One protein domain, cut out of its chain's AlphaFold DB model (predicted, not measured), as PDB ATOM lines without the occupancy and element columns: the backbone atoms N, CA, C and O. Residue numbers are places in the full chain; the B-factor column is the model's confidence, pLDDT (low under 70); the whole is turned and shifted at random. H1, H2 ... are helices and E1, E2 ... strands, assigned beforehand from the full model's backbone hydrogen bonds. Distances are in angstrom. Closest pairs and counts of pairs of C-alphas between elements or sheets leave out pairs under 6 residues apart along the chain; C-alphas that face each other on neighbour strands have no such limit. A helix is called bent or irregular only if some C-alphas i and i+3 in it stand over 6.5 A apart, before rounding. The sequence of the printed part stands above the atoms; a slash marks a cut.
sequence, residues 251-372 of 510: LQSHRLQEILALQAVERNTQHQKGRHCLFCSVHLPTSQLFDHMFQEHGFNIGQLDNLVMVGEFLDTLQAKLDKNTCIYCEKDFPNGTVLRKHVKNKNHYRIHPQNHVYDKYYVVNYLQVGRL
ATOM      1  N   LEU A 251      43.152  23.106  36.562       71.88
ATOM      2  CA  LEU A 251      41.839  23.743  36.398       71.88
ATOM      3  C   LEU A 251      41.587  24.164  34.942       71.88
ATOM      4  O   LEU A 251      40.499  23.925  34.419       71.88
ATOM      5  N   GLN A 252      42.598  24.715  34.264       68.25
ATOM      6  CA  GLN A 252      42.539  25.032  32.838       68.25
ATOM      7  C   GLN A 252      42.341  23.763  32.000       68.25
ATOM      8  O   GLN A 252      41.457  23.731  31.153       68.25
ATOM      9  N   SER A 253      43.111  22.701  32.261       72.31
ATOM     10  CA  SER A 253      43.012  21.426  31.536       72.31
ATOM     11  C   SER A 253      41.620  20.809  31.668       72.31
ATOM     12  O   SER A 253      41.055  20.358  30.674       72.31
ATOM     13  N   HIS A 254      41.034  20.847  32.870       76.75
ATOM     14  CA  HIS A 254      39.651  20.422  33.101       76.75
ATOM     15  C   HIS A 254      38.660  21.274  32.294       76.75
ATOM     16  O   HIS A 254      37.806  20.736  31.591       76.75
ATOM     17  N   ARG A 255      38.801  22.606  32.327       77.44
ATOM     18  CA  ARG A 255      37.910  23.512  31.590       77.44
ATOM     19  C   ARG A 255      38.041  23.367  30.071       77.44
ATOM     20  O   ARG A 255      37.037  23.407  29.370       77.44
ATOM     21  N   LEU A 256      39.249  23.155  29.557       78.75
ATOM     22  CA  LEU A 256      39.491  22.876  28.143       78.75
ATOM     23  C   LEU A 256      38.856  21.537  27.730       78.75
ATOM     24  O   LEU A 256      38.235  21.463  26.675       78.75
ATOM     25  N   GLN A 257      38.935  20.502  28.574       84.62
ATOM     26  CA  GLN A 257      38.258  19.221  28.336       84.62
ATOM     27  C   GLN A 257      36.726  19.362  28.318       84.62
ATOM     28  O   GLN A 257      36.091  18.809  27.424       84.62
ATOM     29  N   GLU A 258      36.132  20.140  29.232       86.00
ATOM     30  CA  GLU A 258      34.697  20.477  29.197       86.00
ATOM     31  C   GLU A 258      34.305  21.165  27.879       86.00
ATOM     32  O   GLU A 258      33.342  20.764  27.225       86.00
ATOM     33  N   ILE A 259      35.064  22.186  27.471       83.25
ATOM     34  CA  ILE A 259      34.789  22.996  26.277       83.25
ATOM     35  C   ILE A 259      34.951  22.175  24.985       83.25
ATOM     36  O   ILE A 259      34.098  22.252  24.101       83.25
ATOM     37  N   LEU A 260      35.976  21.323  24.886       86.75
ATOM     38  CA  LEU A 260      36.160  20.412  23.748       86.75
ATOM     39  C   LEU A 260      35.089  19.309  23.703       86.75
ATOM     40  O   LEU A 260      34.634  18.943  22.617       86.75
ATOM     41  N   ALA A 261      34.639  18.804  24.858       89.25
ATOM     42  CA  ALA A 261      33.532  17.852  24.928       89.25
ATOM     43  C   ALA A 261      32.206  18.488  24.476       89.25
ATOM     44  O   ALA A 261      31.470  17.874  23.700       89.25
ATOM     45  N   LEU A 262      31.932  19.733  24.884       87.06
ATOM     46  CA  LEU A 262      30.804  20.516  24.370       87.06
ATOM     47  C   LEU A 262      30.908  20.688  22.850       87.06
ATOM     48  O   LEU A 262      29.963  20.342  22.146       87.06
ATOM     49  N   GLN A 263      32.066  21.105  22.326       88.06
ATOM     50  CA  GLN A 263      32.279  21.261  20.882       88.06
ATOM     51  C   GLN A 263      32.009  19.961  20.104       88.06
ATOM     52  O   GLN A 263      31.376  19.975  19.049       88.06
ATOM     53  N   ALA A 264      32.457  18.815  20.626       87.12
ATOM     54  CA  ALA A 264      32.197  17.508  20.025       87.12
ATOM     55  C   ALA A 264      30.698  17.148  20.019       87.12
ATOM     56  O   ALA A 264      30.223  16.525  19.067       87.12
ATOM     57  N   VAL A 265      29.927  17.563  21.028       87.06
ATOM     58  CA  VAL A 265      28.462  17.421  21.028       87.06
ATOM     59  C   VAL A 265      27.815  18.384  20.027       87.06
ATOM     60  O   VAL A 265      26.930  17.965  19.280       87.06
ATOM     61  N   GLU A 266      28.264  19.641  19.938       85.56
ATOM     62  CA  GLU A 266      27.725  20.622  18.982       85.56
ATOM     63  C   GLU A 266      27.936  20.184  17.526       85.56
ATOM     64  O   GLU A 266      26.966  20.167  16.761       85.56
ATOM     65  N   ARG A 267      29.136  19.699  17.164       80.56
ATOM     66  CA  ARG A 267      29.421  19.137  15.826       80.56
ATOM     67  C   ARG A 267      28.438  18.035  15.414       80.56
ATOM     68  O   ARG A 267      28.061  17.944  14.249       80.56
ATOM     69  N   ASN A 268      28.013  17.207  16.370       78.50
ATOM     70  CA  ASN A 268      27.119  16.071  16.136       78.50
ATOM     71  C   ASN A 268      25.618  16.415  16.224       78.50
ATOM     72  O   ASN A 268      24.796  15.612  15.789       78.50
ATOM     73  N   THR A 269      25.232  17.568  16.792       75.50
ATOM     74  CA  THR A 269      23.820  17.863  17.140       75.50
ATOM     75  C   THR A 269      23.297  19.234  16.700       75.50
ATOM     76  O   THR A 269      22.081  19.403  16.575       75.50
ATOM     77  N   GLN A 270      24.169  20.218  16.463       67.19
ATOM     78  CA  GLN A 270      23.783  21.564  16.026       67.19
ATOM     79  C   GLN A 270      23.986  21.784  14.528       67.19
ATOM     80  O   GLN A 270      23.155  22.443  13.921       67.19
ATOM     81  N   HIS A 271      25.003  21.180  13.899       66.44
ATOM     82  CA  HIS A 271      25.259  21.338  12.456       66.44
ATOM     83  C   HIS A 271      24.055  20.987  11.561       66.44
ATOM     84  O   HIS A 271      23.863  21.605  10.517       66.44
ATOM     85  N   GLN A 272      23.220  20.033  11.990       63.91
ATOM     86  CA  GLN A 272      21.997  19.619  11.288       63.91
ATOM     87  C   GLN A 272      20.799  20.558  11.511       63.91
ATOM     88  O   GLN A 272      19.783  20.423  10.828       63.91
ATOM     89  N   LYS A 273      20.874  21.496  12.464       75.81
ATOM     90  CA  LYS A 273      19.821  22.490  12.679       75.81
ATOM     91  C   LYS A 273      19.967  23.591  11.634       75.81
ATOM     92  O   LYS A 273      21.039  24.162  11.458       75.81
ATOM     93  N   GLY A 274      18.871  23.875  10.937       81.19
ATOM     94  CA  GLY A 274      18.782  25.033  10.059       81.19
ATOM     95  C   GLY A 274      18.600  26.325  10.856       81.19
ATOM     96  O   GLY A 274      17.926  26.325  11.889       81.19
ATOM     97  N   ARG A 275      19.198  27.415  10.374       87.81
ATOM     98  CA  ARG A 275      19.022  28.776  10.890       87.81
ATOM     99  C   ARG A 275      18.966  29.754   9.713       87.81
ATOM    100  O   ARG A 275      19.520  29.480   8.650       87.81
ATOM    101  N   HIS A 276      18.315  30.899   9.905       89.69
ATOM    102  CA  HIS A 276      18.447  32.019   8.973       89.69
ATOM    103  C   HIS A 276      19.826  32.686   9.087       89.69
ATOM    104  O   HIS A 276      20.426  32.711  10.165       89.69
ATOM    105  N   CYS A 277      20.304  33.239   7.973       91.12
ATOM    106  CA  CYS A 277      21.431  34.166   7.939       91.12
ATOM    107  C   CYS A 277      21.116  35.419   8.777       91.12
ATOM    108  O   CYS A 277      19.977  35.883   8.810       91.12
ATOM    109  N   LEU A 278      22.125  35.990   9.443       88.88
ATOM    110  CA  LEU A 278      21.945  37.203  10.255       88.88
ATOM    111  C   LEU A 278      21.673  38.461   9.403       88.88
ATOM    112  O   LEU A 278      21.158  39.456   9.912       88.88
ATOM    113  N   PHE A 279      22.036  38.428   8.116       88.25
ATOM    114  CA  PHE A 279      22.049  39.598   7.231       88.25
ATOM    115  C   PHE A 279      21.016  39.525   6.092       88.25
ATOM    116  O   PHE A 279      20.561  40.567   5.614       88.25
ATOM    117  N   CYS A 280      20.583  38.323   5.689       86.94
ATOM    118  CA  CYS A 280      19.589  38.106   4.631       86.94
ATOM    119  C   CYS A 280      18.576  36.998   4.984       86.94
ATOM    120  O   CYS A 280      18.698  36.311   5.992       86.94
ATOM    121  N   SER A 281      17.560  36.805   4.139       87.06
ATOM    122  CA  SER A 281      16.450  35.873   4.404       87.06
ATOM    123  C   SER A 281      16.790  34.381   4.237       87.06
ATOM    124  O   SER A 281      15.953  33.534   4.560       87.06
ATOM    125  N   VAL A 282      17.972  34.044   3.710       90.31
ATOM    126  CA  VAL A 282      18.393  32.666   3.393       90.31
ATOM    127  C   VAL A 282      18.418  31.797   4.657       90.31
ATOM    128  O   VAL A 282      18.790  32.266   5.730       90.31
ATOM    129  N   HIS A 283      18.013  30.528   4.535       91.31
ATOM    130  CA  HIS A 283      17.960  29.557   5.630       91.31
ATOM    131  C   HIS A 283      18.790  28.313   5.289       91.31
ATOM    132  O   HIS A 283      18.488  27.619   4.318       91.31
ATOM    133  N   LEU A 284      19.809  28.020   6.098       88.88
ATOM    134  CA  LEU A 284      20.817  26.985   5.839       88.88
ATOM    135  C   LEU A 284      21.117  26.159   7.102       88.88
ATOM    136  O   LEU A 284      20.954  26.673   8.212       88.88
ATOM    137  N   PRO A 285      21.587  24.902   6.970       87.19
ATOM    138  CA  PRO A 285      22.207  24.167   8.073       87.19
ATOM    139  C   PRO A 285      23.363  24.971   8.679       87.19
ATOM    140  O   PRO A 285      24.127  25.591   7.937       87.19
ATOM    141  N   THR A 286      23.551  24.934  10.002       83.31
ATOM    142  CA  THR A 286      24.625  25.691  10.677       83.31
ATOM    143  C   THR A 286      26.022  25.411  10.102       83.31
ATOM    144  O   THR A 286      26.855  26.311  10.103       83.31
ATOM    145  N   SER A 287      26.274  24.223   9.539       81.62
ATOM    146  CA  SER A 287      27.548  23.900   8.874       81.62
ATOM    147  C   SER A 287      27.787  24.604   7.530       81.62
ATOM    148  O   SER A 287      28.926  24.652   7.102       81.62
ATOM    149  N   GLN A 288      26.746  25.107   6.858       87.56
ATOM    150  CA  GLN A 288      26.836  25.878   5.599       87.56
ATOM    151  C   GLN A 288      26.563  27.374   5.814       87.56
ATOM    152  O   GLN A 288      26.856  28.206   4.959       87.56
ATOM    153  N   LEU A 289      25.977  27.723   6.963       88.88
ATOM    154  CA  LEU A 289      25.598  29.085   7.321       88.88
ATOM    155  C   LEU A 289      26.806  30.032   7.340       88.88
ATOM    156  O   LEU A 289      26.709  31.147   6.839       88.88
ATOM    157  N   PHE A 290      27.936  29.585   7.894       87.81
ATOM    158  CA  PHE A 290      29.148  30.400   7.987       87.81
ATOM    159  C   PHE A 290      29.829  30.600   6.633       87.81
ATOM    160  O   PHE A 290      30.250  31.716   6.352       87.81
ATOM    161  N   ASP A 291      29.846  29.582   5.768       88.44
ATOM    162  CA  ASP A 291      30.381  29.700   4.406       88.44
ATOM    163  C   ASP A 291      29.567  30.718   3.591       88.44
ATOM    164  O   ASP A 291      30.135  31.629   2.993       88.44
ATOM    165  N   HIS A 292      28.230  30.646   3.658       90.44
ATOM    166  CA  HIS A 292      27.338  31.637   3.042       90.44
ATOM    167  C   HIS A 292      27.529  33.047   3.625       90.44
ATOM    168  O   HIS A 292      27.572  34.027   2.884       90.44
ATOM    169  N   MET A 293      27.655  33.171   4.951       89.75
ATOM    170  CA  MET A 293      27.890  34.464   5.602       89.75
ATOM    171  C   MET A 293      29.258  35.059   5.229       89.75
ATOM    172  O   MET A 293      29.368  36.275   5.072       89.75
ATOM    173  N   PHE A 294      30.281  34.228   5.034       89.75
ATOM    174  CA  PHE A 294      31.589  34.655   4.548       89.75
ATOM    175  C   PHE A 294      31.545  35.085   3.074       89.75
ATOM    176  O   PHE A 294      31.991  36.185   2.762       89.75
ATOM    177  N   GLN A 295      30.969  34.259   2.195       89.00
ATOM    178  CA  GLN A 295      30.936  34.493   0.746       89.00
ATOM    179  C   GLN A 295      30.050  35.682   0.355       89.00
ATOM    180  O   GLN A 295      30.494  36.550  -0.385       89.00
ATOM    181  N   GLU A 296      28.819  35.758   0.868       86.50
ATOM    182  CA  GLU A 296      27.833  36.744   0.389       86.50
ATOM    183  C   GLU A 296      27.738  38.010   1.249       86.50
ATOM    184  O   GLU A 296      27.080  38.977   0.868       86.50
ATOM    185  N   HIS A 297      28.383  38.016   2.422       85.81
ATOM    186  CA  HIS A 297      28.344  39.140   3.371       85.81
ATOM    187  C   HIS A 297      29.726  39.482   3.952       85.81
ATOM    188  O   HIS A 297      29.810  40.247   4.906       85.81
ATOM    189  N   GLY A 298      30.820  38.899   3.448       82.88
ATOM    190  CA  GLY A 298      32.182  39.174   3.930       82.88
ATOM    191  C   GLY A 298      32.420  38.868   5.419       82.88
ATOM    192  O   GLY A 298      33.383  39.368   6.015       82.88
ATOM    193  N   PHE A 299      31.540  38.088   6.059       88.81
ATOM    194  CA  PHE A 299      31.538  37.867   7.506       88.81
ATOM    195  C   PHE A 299      32.585  36.831   7.922       88.81
ATOM    196  O   PHE A 299      32.286  35.663   8.169       88.81
ATOM    197  N   ASN A 300      33.837  37.271   8.012       83.50
ATOM    198  CA  ASN A 300      34.916  36.449   8.540       83.50
ATOM    199  C   ASN A 300      34.961  36.506  10.077       83.50
ATOM    200  O   ASN A 300      35.129  37.577  10.665       83.50
ATOM    201  N   ILE A 301      34.856  35.335  10.705       81.31
ATOM    202  CA  ILE A 301      35.060  35.104  12.144       81.31
ATOM    203  C   ILE A 301      36.033  33.943  12.420       81.31
ATOM    204  O   ILE A 301      36.135  33.491  13.559       81.31
ATOM    205  N   GLY A 302      36.730  33.445  11.395       80.19
ATOM    206  CA  GLY A 302      37.485  32.191  11.434       80.19
ATOM    207  C   GLY A 302      36.630  30.941  11.177       80.19
ATOM    208  O   GLY A 302      35.414  31.005  11.011       80.19
ATOM    209  N   GLN A 303      37.290  29.780  11.119       79.81
ATOM    210  CA  GLN A 303      36.642  28.488  10.856       79.81
ATOM    211  C   GLN A 303      35.742  28.043  12.019       79.81
ATOM    212  O   GLN A 303      36.120  28.167  13.185       79.81
ATOM    213  N   LEU A 304      34.618  27.402  11.686       82.44
ATOM    214  CA  LEU A 304      33.655  26.835  12.640       82.44
ATOM    215  C   LEU A 304      34.292  25.861  13.651       82.44
ATOM    216  O   LEU A 304      33.913  25.845  14.819       82.44
ATOM    217  N   ASP A 305      35.320  25.110  13.244       81.38
ATOM    218  CA  ASP A 305      36.065  24.196  14.121       81.38
ATOM    219  C   ASP A 305      36.873  24.883  15.241       81.38
ATOM    220  O   ASP A 305      37.315  24.205  16.170       81.38
ATOM    221  N   ASN A 306      37.022  26.211  15.202       85.44
ATOM    222  CA  ASN A 306      37.646  27.009  16.263       85.44
ATOM    223  C   ASN A 306      36.622  27.690  17.194       85.44
ATOM    224  O   ASN A 306      37.028  28.391  18.123       85.44
ATOM    225  N   LEU A 307      35.318  27.482  16.969       87.12
ATOM    226  CA  LEU A 307      34.225  28.083  17.741       87.12
ATOM    227  C   LEU A 307      33.549  27.081  18.685       87.12
ATOM    228  O   LEU A 307      33.502  25.881  18.415       87.12
ATOM    229  N   VAL A 308      33.000  27.587  19.789       87.69
ATOM    230  CA  VAL A 308      32.260  26.834  20.816       87.69
ATOM    231  C   VAL A 308      31.045  27.615  21.300       87.69
ATOM    232  O   VAL A 308      31.056  28.843  21.302       87.69
ATOM    233  N   MET A 309      30.008  26.899  21.743       86.88
ATOM    234  CA  MET A 309      28.702  27.462  22.115       86.88
ATOM    235  C   MET A 309      28.067  28.192  20.917       86.88
ATOM    236  O   MET A 309      27.531  29.294  21.041       86.88
ATOM    237  N   VAL A 310      28.159  27.576  19.731       88.50
ATOM    238  CA  VAL A 310      27.859  28.195  18.423       88.50
ATOM    239  C   VAL A 310      26.423  28.727  18.351       88.50
ATOM    240  O   VAL A 310      26.189  29.812  17.813       88.50
ATOM    241  N   GLY A 311      25.462  28.005  18.938       87.44
ATOM    242  CA  GLY A 311      24.083  28.480  19.082       87.44
ATOM    243  C   GLY A 311      23.980  29.778  19.892       87.44
ATOM    244  O   GLY A 311      23.404  30.750  19.410       87.44
ATOM    245  N   GLU A 312      24.601  29.826  21.076       90.06
ATOM    246  CA  GLU A 312      24.588  30.998  21.968       90.06
ATOM    247  C   GLU A 312      25.300  32.208  21.337       90.06
ATOM    248  O   GLU A 312      24.846  33.344  21.474       90.06
ATOM    249  N   PHE A 313      26.378  31.973  20.587       90.25
ATOM    250  CA  PHE A 313      27.071  33.000  19.807       90.25
ATOM    251  C   PHE A 313      26.160  33.630  18.744       90.25
ATOM    252  O   PHE A 313      25.997  34.853  18.711       90.25
ATOM    253  N   LEU A 314      25.506  32.806  17.917       90.19
ATOM    254  CA  LEU A 314      24.579  33.282  16.887       90.19
ATOM    255  C   LEU A 314      23.328  33.947  17.489       90.19
ATOM    256  O   LEU A 314      22.833  34.926  16.932       90.19
ATOM    257  N   ASP A 315      22.840  33.467  18.636       91.25
ATOM    258  CA  ASP A 315      21.758  34.107  19.396       91.25
ATOM    259  C   ASP A 315      22.191  35.464  19.977       91.25
ATOM    260  O   ASP A 315      21.430  36.427  19.921       91.25
ATOM    261  N   THR A 316      23.434  35.584  20.459       91.12
ATOM    262  CA  THR A 316      24.006  36.846  20.964       91.12
ATOM    263  C   THR A 316      24.107  37.899  19.860       91.12
ATOM    264  O   THR A 316      23.751  39.059  20.081       91.12
ATOM    265  N   LEU A 317      24.572  37.507  18.667       91.88
ATOM    266  CA  LEU A 317      24.662  38.407  17.514       91.88
ATOM    267  C   LEU A 317      23.272  38.818  17.010       91.88
ATOM    268  O   LEU A 317      23.019  40.012  16.845       91.88
ATOM    269  N   GLN A 318      22.352  37.859  16.848       91.81
ATOM    270  CA  GLN A 318      20.964  38.142  16.474       91.81
ATOM    271  C   GLN A 318      20.319  39.126  17.464       91.81
ATOM    272  O   GLN A 318      19.771  40.142  17.052       91.81
ATOM    273  N   ALA A 319      20.496  38.918  18.773       92.75
ATOM    274  CA  ALA A 319      19.940  39.788  19.808       92.75
ATOM    275  C   ALA A 319      20.551  41.209  19.872       92.75
ATOM    276  O   ALA A 319      19.966  42.077  20.528       92.75
ATOM    277  N   LYS A 320      21.698  41.480  19.224       91.56
ATOM    278  CA  LYS A 320      22.174  42.855  18.956       91.56
ATOM    279  C   LYS A 320      21.498  43.442  17.712       91.56
ATOM    280  O   LYS A 320      21.006  44.568  17.767       91.56
ATOM    281  N   LEU A 321      21.412  42.675  16.624       91.25
ATOM    282  CA  LEU A 321      20.785  43.117  15.373       91.25
ATOM    283  C   LEU A 321      19.278  43.397  15.544       91.25
ATOM    284  O   LEU A 321      18.789  44.405  15.040       91.25
ATOM    285  N   ASP A 322      18.568  42.589  16.337       92.00
ATOM    286  CA  ASP A 322      17.143  42.761  16.672       92.00
ATOM    287  C   ASP A 322      16.877  44.020  17.519       92.00
ATOM    288  O   ASP A 322      15.811  44.631  17.431       92.00
ATOM    289  N   LYS A 323      17.863  44.450  18.321       93.88
ATOM    290  CA  LYS A 323      17.845  45.744  19.031       93.88
ATOM    291  C   LYS A 323      18.176  46.923  18.119       93.88
ATOM    292  O   LYS A 323      18.049  48.068  18.541       93.88
ATOM    293  N   ASN A 324      18.515  46.649  16.859       93.19
ATOM    294  CA  ASN A 324      19.002  47.593  15.861       93.19
ATOM    295  C   ASN A 324      20.407  48.151  16.176       93.19
ATOM    296  O   ASN A 324      20.749  49.235  15.704       93.19
ATOM    297  N   THR A 325      21.236  47.414  16.923       93.31
ATOM    298  CA  THR A 325      22.634  47.775  17.218       93.31
ATOM    299  C   THR A 325      23.585  47.136  16.197       93.31
ATOM    300  O   THR A 325      23.521  45.933  15.940       93.31
ATOM    301  N   CYS A 326      24.508  47.912  15.623       92.94
ATOM    302  CA  CYS A 326      25.527  47.396  14.699       92.94
ATOM    303  C   CYS A 326      26.621  46.603  15.438       92.94
ATOM    304  O   CYS A 326      27.230  47.111  16.376       92.94
ATOM    305  N   ILE A 327      26.924  45.383  14.980       91.31
ATOM    306  CA  ILE A 327      27.920  44.496  15.612       91.31
ATOM    307  C   ILE A 327      29.386  44.916  15.395       91.31
ATOM    308  O   ILE A 327      30.244  44.488  16.169       91.31
ATOM    309  N   TYR A 328      29.661  45.770  14.398       90.31
ATOM    310  CA  TYR A 328      30.987  46.353  14.171       90.31
ATOM    311  C   TYR A 328      31.193  47.669  14.924       90.31
ATOM    312  O   TYR A 328      32.113  47.782  15.717       90.31
ATOM    313  N   CYS A 329      30.360  48.689  14.682       89.94
ATOM    314  CA  CYS A 329      30.600  50.035  15.224       89.94
ATOM    315  C   CYS A 329      29.809  50.368  16.501       89.94
ATOM    316  O   CYS A 329      29.870  51.503  16.966       89.94
ATOM    317  N   GLU A 330      29.045  49.403  17.025       90.00
ATOM    318  CA  GLU A 330      28.275  49.453  18.284       90.00
ATOM    319  C   GLU A 330      27.278  50.623  18.404       90.00
ATOM    320  O   GLU A 330      26.830  50.974  19.492       90.00
ATOM    321  N   LYS A 331      26.886  51.212  17.266       91.56
ATOM    322  CA  LYS A 331      25.861  52.262  17.182       91.56
ATOM    323  C   LYS A 331      24.463  51.662  17.094       91.56
ATOM    324  O   LYS A 331      24.248  50.705  16.346       91.56
ATOM    325  N   ASP A 332      23.525  52.278  17.803       93.06
ATOM    326  CA  ASP A 332      22.094  51.988  17.720       93.06
ATOM    327  C   ASP A 332      21.431  52.751  16.564       93.06
ATOM    328  O   ASP A 332      21.772  53.901  16.271       93.06
ATOM    329  N   PHE A 333      20.449  52.116  15.924       90.69
ATOM    330  CA  PHE A 333      19.698  52.660  14.794       90.69
ATOM    331  C   PHE A 333      18.187  52.659  15.075       90.69
ATOM    332  O   PHE A 333      17.688  51.789  15.784       90.69
ATOM    333  N   PRO A 334      17.405  53.593  14.499       88.50
ATOM    334  CA  PRO A 334      15.975  53.710  14.803       88.50
ATOM    335  C   PRO A 334      15.119  52.564  14.237       88.50
ATOM    336  O   PRO A 334      13.976  52.404  14.654       88.50
ATOM    337  N   ASN A 335      15.626  51.796  13.263       91.12
ATOM    338  CA  ASN A 335      14.991  50.580  12.753       91.12
ATOM    339  C   ASN A 335      15.981  49.689  11.976       91.12
ATOM    340  O   ASN A 335      17.004  50.155  11.465       91.12
ATOM    341  N   GLY A 336      15.616  48.415  11.815       85.31
ATOM    342  CA  GLY A 336      16.459  47.385  11.208       85.31
ATOM    343  C   GLY A 336      16.685  47.547   9.703       85.31
ATOM    344  O   GLY A 336      17.582  46.926   9.141       85.31
ATOM    345  N   THR A 337      15.904  48.379   9.013       88.56
ATOM    346  CA  THR A 337      16.134  48.696   7.594       88.56
ATOM    347  C   THR A 337      17.237  49.743   7.445       88.56
ATOM    348  O   THR A 337      18.117  49.575   6.605       88.56
ATOM    349  N   VAL A 338      17.274  50.751   8.324       89.81
ATOM    350  CA  VAL A 338      18.401  51.694   8.416       89.81
ATOM    351  C   VAL A 338      19.669  50.978   8.890       89.81
ATOM    352  O   VAL A 338      20.723  51.198   8.297       89.81
ATOM    353  N   LEU A 339      19.577  50.063   9.868       90.56
ATOM    354  CA  LEU A 339      20.716  49.213  10.245       90.56
ATOM    355  C   LEU A 339      21.226  48.394   9.048       90.56
ATOM    356  O   LEU A 339      22.430  48.339   8.831       90.56
ATOM    357  N   ARG A 340      20.345  47.791   8.238       86.75
ATOM    358  CA  ARG A 340      20.763  47.003   7.065       86.75
ATOM    359  C   ARG A 340      21.386  47.854   5.948       86.75
ATOM    360  O   ARG A 340      22.430  47.440   5.451       86.75
ATOM    361  N   LYS A 341      20.863  49.053   5.613       88.50
ATOM    362  CA  LYS A 341      21.586  49.977   4.696       88.50
ATOM    363  C   LYS A 341      22.942  50.364   5.297       88.50
ATOM    364  O   LYS A 341      23.943  50.337   4.598       88.50
ATOM    365  N   HIS A 342      23.007  50.662   6.597       90.12
ATOM    366  CA  HIS A 342      24.268  50.992   7.266       90.12
ATOM    367  C   HIS A 342      25.300  49.854   7.204       90.12
ATOM    368  O   HIS A 342      26.453  50.109   6.865       90.12
ATOM    369  N   VAL A 343      24.902  48.618   7.524       87.62
ATOM    370  CA  VAL A 343      25.803  47.459   7.522       87.62
ATOM    371  C   VAL A 343      26.297  47.160   6.107       87.62
ATOM    372  O   VAL A 343      27.507  47.023   5.935       87.62
ATOM    373  N   LYS A 344      25.409  47.174   5.096       87.50
ATOM    374  CA  LYS A 344      25.802  46.981   3.690       87.50
ATOM    375  C   LYS A 344      26.726  48.098   3.198       87.50
ATOM    376  O   LYS A 344      27.873  47.825   2.866       87.50
ATOM    377  N   ASN A 345      26.272  49.355   3.206       87.56
ATOM    378  CA  ASN A 345      27.015  50.492   2.640       87.56
ATOM    379  C   ASN A 345      28.322  50.828   3.388       87.56
ATOM    380  O   ASN A 345      29.096  51.647   2.902       87.56
ATOM    381  N   LYS A 346      28.576  50.256   4.574       85.94
ATOM    382  CA  LYS A 346      29.854  50.417   5.295       85.94
ATOM    383  C   LYS A 346      30.656  49.125   5.449       85.94
ATOM    384  O   LYS A 346      31.655  49.135   6.160       85.94
ATOM    385  N   ASN A 347      30.226  48.025   4.824       85.12
ATOM    386  CA  ASN A 347      30.847  46.702   4.959       85.12
ATOM    387  C   ASN A 347      31.043  46.275   6.442       85.12
ATOM    388  O   ASN A 347      32.003  45.609   6.827       85.12
ATOM    389  N   HIS A 348      30.124  46.709   7.313       89.38
ATOM    390  CA  HIS A 348      30.209  46.633   8.781       89.38
ATOM    391  C   HIS A 348      29.732  45.269   9.326       89.38
ATOM    392  O   HIS A 348      29.045  45.194  10.349       89.38
ATOM    393  N   TYR A 349      30.063  44.180   8.631       87.12
ATOM    394  CA  TYR A 349      29.652  42.828   9.018       87.12
ATOM    395  C   TYR A 349      30.534  42.246  10.129       87.12
ATOM    396  O   TYR A 349      30.037  41.519  10.984       87.12
ATOM    397  N   ARG A 350      31.836  42.569  10.146       87.31
ATOM    398  CA  ARG A 350      32.801  42.059  11.141       87.31
ATOM    399  C   ARG A 350      32.397  42.440  12.574       87.31
ATOM    400  O   ARG A 350      31.714  43.432  12.805       87.31
ATOM    401  N   ILE A 351      32.857  41.674  13.557       86.94
ATOM    402  CA  ILE A 351      32.697  42.017  14.979       86.94
ATOM    403  C   ILE A 351      33.711  43.111  15.363       86.94
ATOM    404  O   ILE A 351      34.821  43.132  14.830       86.94
ATOM    405  N   HIS A 352      33.347  44.021  16.276       79.94
ATOM    406  CA  HIS A 352      34.270  45.033  16.812       79.94
ATOM    407  C   HIS A 352      35.528  44.380  17.436       79.94
ATOM    408  O   HIS A 352      35.370  43.617  18.395       79.94
ATOM    409  N   PRO A 353      36.763  44.676  16.975       76.31
ATOM    410  CA  PRO A 353      37.960  43.925  17.381       76.31
ATOM    411  C   PRO A 353      38.279  43.963  18.882       76.31
ATOM    412  O   PRO A 353      38.851  43.016  19.406       76.31
ATOM    413  N   GLN A 354      37.899  45.036  19.581       70.56
ATOM    414  CA  GLN A 354      38.114  45.202  21.024       70.56
ATOM    415  C   GLN A 354      36.883  44.813  21.870       70.56
ATOM    416  O   GLN A 354      36.827  45.132  23.057       70.56
ATOM    417  N   ASN A 355      35.854  44.168  21.294       74.56
ATOM    418  CA  ASN A 355      34.719  43.674  22.084       74.56
ATOM    419  C   ASN A 355      34.976  42.252  22.616       74.56
ATOM    420  O   ASN A 355      34.548  41.250  22.042       74.56
ATOM    421  N   HIS A 356      35.604  42.199  23.788       75.94
ATOM    422  CA  HIS A 356      35.975  40.969  24.492       75.94
ATOM    423  C   HIS A 356      34.802  40.084  24.963       75.94
ATOM    424  O   HIS A 356      35.008  38.963  25.424       75.94
ATOM    425  N   VAL A 357      33.540  40.522  24.833       78.50
ATOM    426  CA  VAL A 357      32.365  39.712  25.223       78.50
ATOM    427  C   VAL A 357      32.247  38.432  24.380       78.50
ATOM    428  O   VAL A 357      31.661  37.445  24.833       78.50
ATOM    429  N   TYR A 358      32.822  38.424  23.173       83.00
ATOM    430  CA  TYR A 358      32.805  37.263  22.284       83.00
ATOM    431  C   TYR A 358      33.986  36.300  22.482       83.00
ATOM    432  O   TYR A 358      33.924  35.183  21.975       83.00
ATOM    433  N   ASP A 359      35.024  36.664  23.246       79.50
ATOM    434  CA  ASP A 359      36.244  35.851  23.390       79.50
ATOM    435  C   ASP A 359      35.970  34.447  23.953       79.50
ATOM    436  O   ASP A 359      36.630  33.480  23.569       79.50
ATOM    437  N   LYS A 360      34.941  34.302  24.798       82.81
ATOM    438  CA  LYS A 360      34.480  33.008  25.334       82.81
ATOM    439  C   LYS A 360      33.978  32.016  24.270       82.81
ATOM    440  O   LYS A 360      33.803  30.843  24.583       82.81
ATOM    441  N   TYR A 361      33.706  32.462  23.045       87.19
ATOM    442  CA  TYR A 361      33.234  31.601  21.957       87.19
ATOM    443  C   TYR A 361      34.377  30.991  21.133       87.19
ATOM    444  O   TYR A 361      34.113  30.175  20.255       87.19
ATOM    445  N   TYR A 362      35.638  31.337  21.416       85.50
ATOM    446  CA  TYR A 362      36.809  30.875  20.668       85.50
ATOM    447  C   TYR A 362      37.634  29.849  21.455       85.50
ATOM    448  O   TYR A 362      38.093  30.123  22.563       85.50
ATOM    449  N   VAL A 363      37.907  28.684  20.854       83.19
ATOM    450  CA  VAL A 363      38.691  27.595  21.479       83.19
ATOM    451  C   VAL A 363      40.091  28.056  21.893       83.19
ATOM    452  O   VAL A 363      40.579  27.655  22.949       83.19
ATOM    453  N   VAL A 364      40.727  28.930  21.101       77.06
ATOM    454  CA  VAL A 364      42.095  29.419  21.355       77.06
ATOM    455  C   VAL A 364      42.245  30.081  22.730       77.06
ATOM    456  O   VAL A 364      43.258  29.878  23.399       77.06
ATOM    457  N   ASN A 365      41.198  30.758  23.212       76.06
ATOM    458  CA  ASN A 365      41.183  31.459  24.498       76.06
ATOM    459  C   ASN A 365      41.098  30.508  25.713       76.06
ATOM    460  O   ASN A 365      41.192  30.949  26.856       76.06
ATOM    461  N   TYR A 366      40.979  29.195  25.479       76.31
ATOM    462  CA  TYR A 366      41.083  28.147  26.500       76.31
ATOM    463  C   TYR A 366      42.435  27.405  26.481       76.31
ATOM    464  O   TYR A 366      42.684  26.573  27.358       76.31
ATOM    465  N   LEU A 367      43.322  27.682  25.513       69.94
ATOM    466  CA  LEU A 367      44.557  26.910  25.298       69.94
ATOM    467  C   LEU A 367      45.749  27.333  26.171       69.94
ATOM    468  O   LEU A 367      46.616  26.494  26.415       69.94
ATOM    469  N   GLN A 368      45.819  28.571  26.677       55.69
ATOM    470  CA  GLN A 368      46.948  29.035  27.505       55.69
ATOM    471  C   GLN A 368      46.495  29.822  28.745       55.69
ATOM    472  O   GLN A 368      45.741  30.785  28.641       55.69
ATOM    473  N   VAL A 369      47.011  29.451  29.921       45.69
ATOM    474  CA  VAL A 369      47.007  30.298  31.129       45.69
ATOM    475  C   VAL A 369      48.127  31.340  31.039       45.69
ATOM    476  O   VAL A 369      49.189  31.085  30.479       45.69
ATOM    477  N   GLY A 370      47.901  32.523  31.614       41.84
ATOM    478  CA  GLY A 370      48.920  33.569  31.773       41.84
ATOM    479  C   GLY A 370      49.085  34.489  30.562       41.84
ATOM    480  O   GLY A 370      49.289  35.681  30.753       41.84
ATOM    481  N   ARG A 371      48.888  33.989  29.337       40.31
ATOM    482  CA  ARG A 371      48.885  34.809  28.111       40.31
ATOM    483  C   ARG A 371      47.531  35.454  27.822       40.31
ATOM    484  O   ARG A 371      46.921  35.232  26.779       40.31
ATOM    485  N   LEU A 372      47.076  36.287  28.756       38.12
ATOM    486  CA  LEU A 372      46.022  37.271  28.496       38.12
ATOM    487  C   LEU A 372      46.620  38.431  27.690       38.12
ATOM    488  O   LEU A 372      46.920  39.476  28.253       38.12
TER     489      LEU A 372
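Overview. This is residues 251 to 372 of the 510 residues of an uncharacterized protein of Paramicrosporidium saccamoebae (UniProt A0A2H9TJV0). Short helices and long loops are spread round H3, which lies nearest the middle, with the long helix H1 at one end of the longest axis and H4 at the far end. A tiny two-strand hairpin, E1 and E2, lies to one side of H3 with H2 next to it, while H5 and H6 fold back from H4's end towards H1; contacts between the helices are few. The printed part has 122 residues, with six named helices and two named strands in the order H1 E1 E2 H2 H3 H4 H5 H6, the strands forming one antiparallel sheet, and its class is mostly helix. It is compact, with a radius of gyration of the C-alphas of 15.4 A, and spans 46 by 33 by 22 A.

Along the chain. H1, residues 251 to 269, begins at C-alpha 251 (41.839, 23.743, 36.398) and is 27.0 A long. E1 is residues 274 to 276, 7.1 A, and E2 is residues 283 to 285, 7.3 A. H2, residues 286 to 297, is 15.8 A long and only just irregular: C-alphas 287 and 290 are 6.8 A apart. H3, residues 310 to 321, is 16.8 A long and begins at C-alpha 310 (27.859, 28.195, 18.423). H4, residues 336 to 345, is 13.9 A long. H5, residues 356 to 361, is 10.1 A long and irregular, with C-alphas 357 and 360 7.0 A apart. H6, residues 363 to 366, is 5.6 A long and ends at C-alpha 366 (41.083, 28.147, 26.500).

Arrangement. H1 touches H6 with its residues 252 to 260 alone; the closest C-alphas are those of Leu 256 and Tyr 366, 5.7 A apart. H1 and H3 are close but not clearly touching, about perpendicular at 83 degrees, with the closest C-alphas, Glu 266 and Val 310, 7.6 A apart. E1 and E2 form a hairpin, antiparallel at 144 degrees, with N 275 and O 284 within hydrogen-bond range at 2.9 A. The closest C-alphas of E1 and H2 are those of Gly 274 and Thr 286, 5.9 A apart. H3, with its residues 310 to 313 alone, only just touches H5, with 3 pairs of C-alphas within 8 A; the closest are those of Phe 313 and Tyr 361, 6.7 A apart. They run opposite ways at a shallow tilt of 31 degrees. H3 and H4 are close but not clearly touching, with the closest C-alphas, Leu 321 and Gly 336, 7.4 A apart. H2 and H4 are only just apart, at 8.2 A. Every O i to N i+4 pair is within hydrogen-bond range in H3 and H4, against 14 of 15 in H1, 6 of 8 in H2 and 0 of 2 in H5, where 2 of 3 O i to N i+3 pairs are; H6 is too short for an O i to N i+4 pair.

Size, cuts and confidence. The two C-alphas farthest apart, Leu 251 and Val 338, are 46.0 A apart. The printed part has no cut. The links from H2 to H3 and from H3 to H4 are long, with 12 and 14 residues. Mean pLDDT of the printed part is 83.5; residue 252, residues 270 to 272 and residues 367 to 372 are under 70.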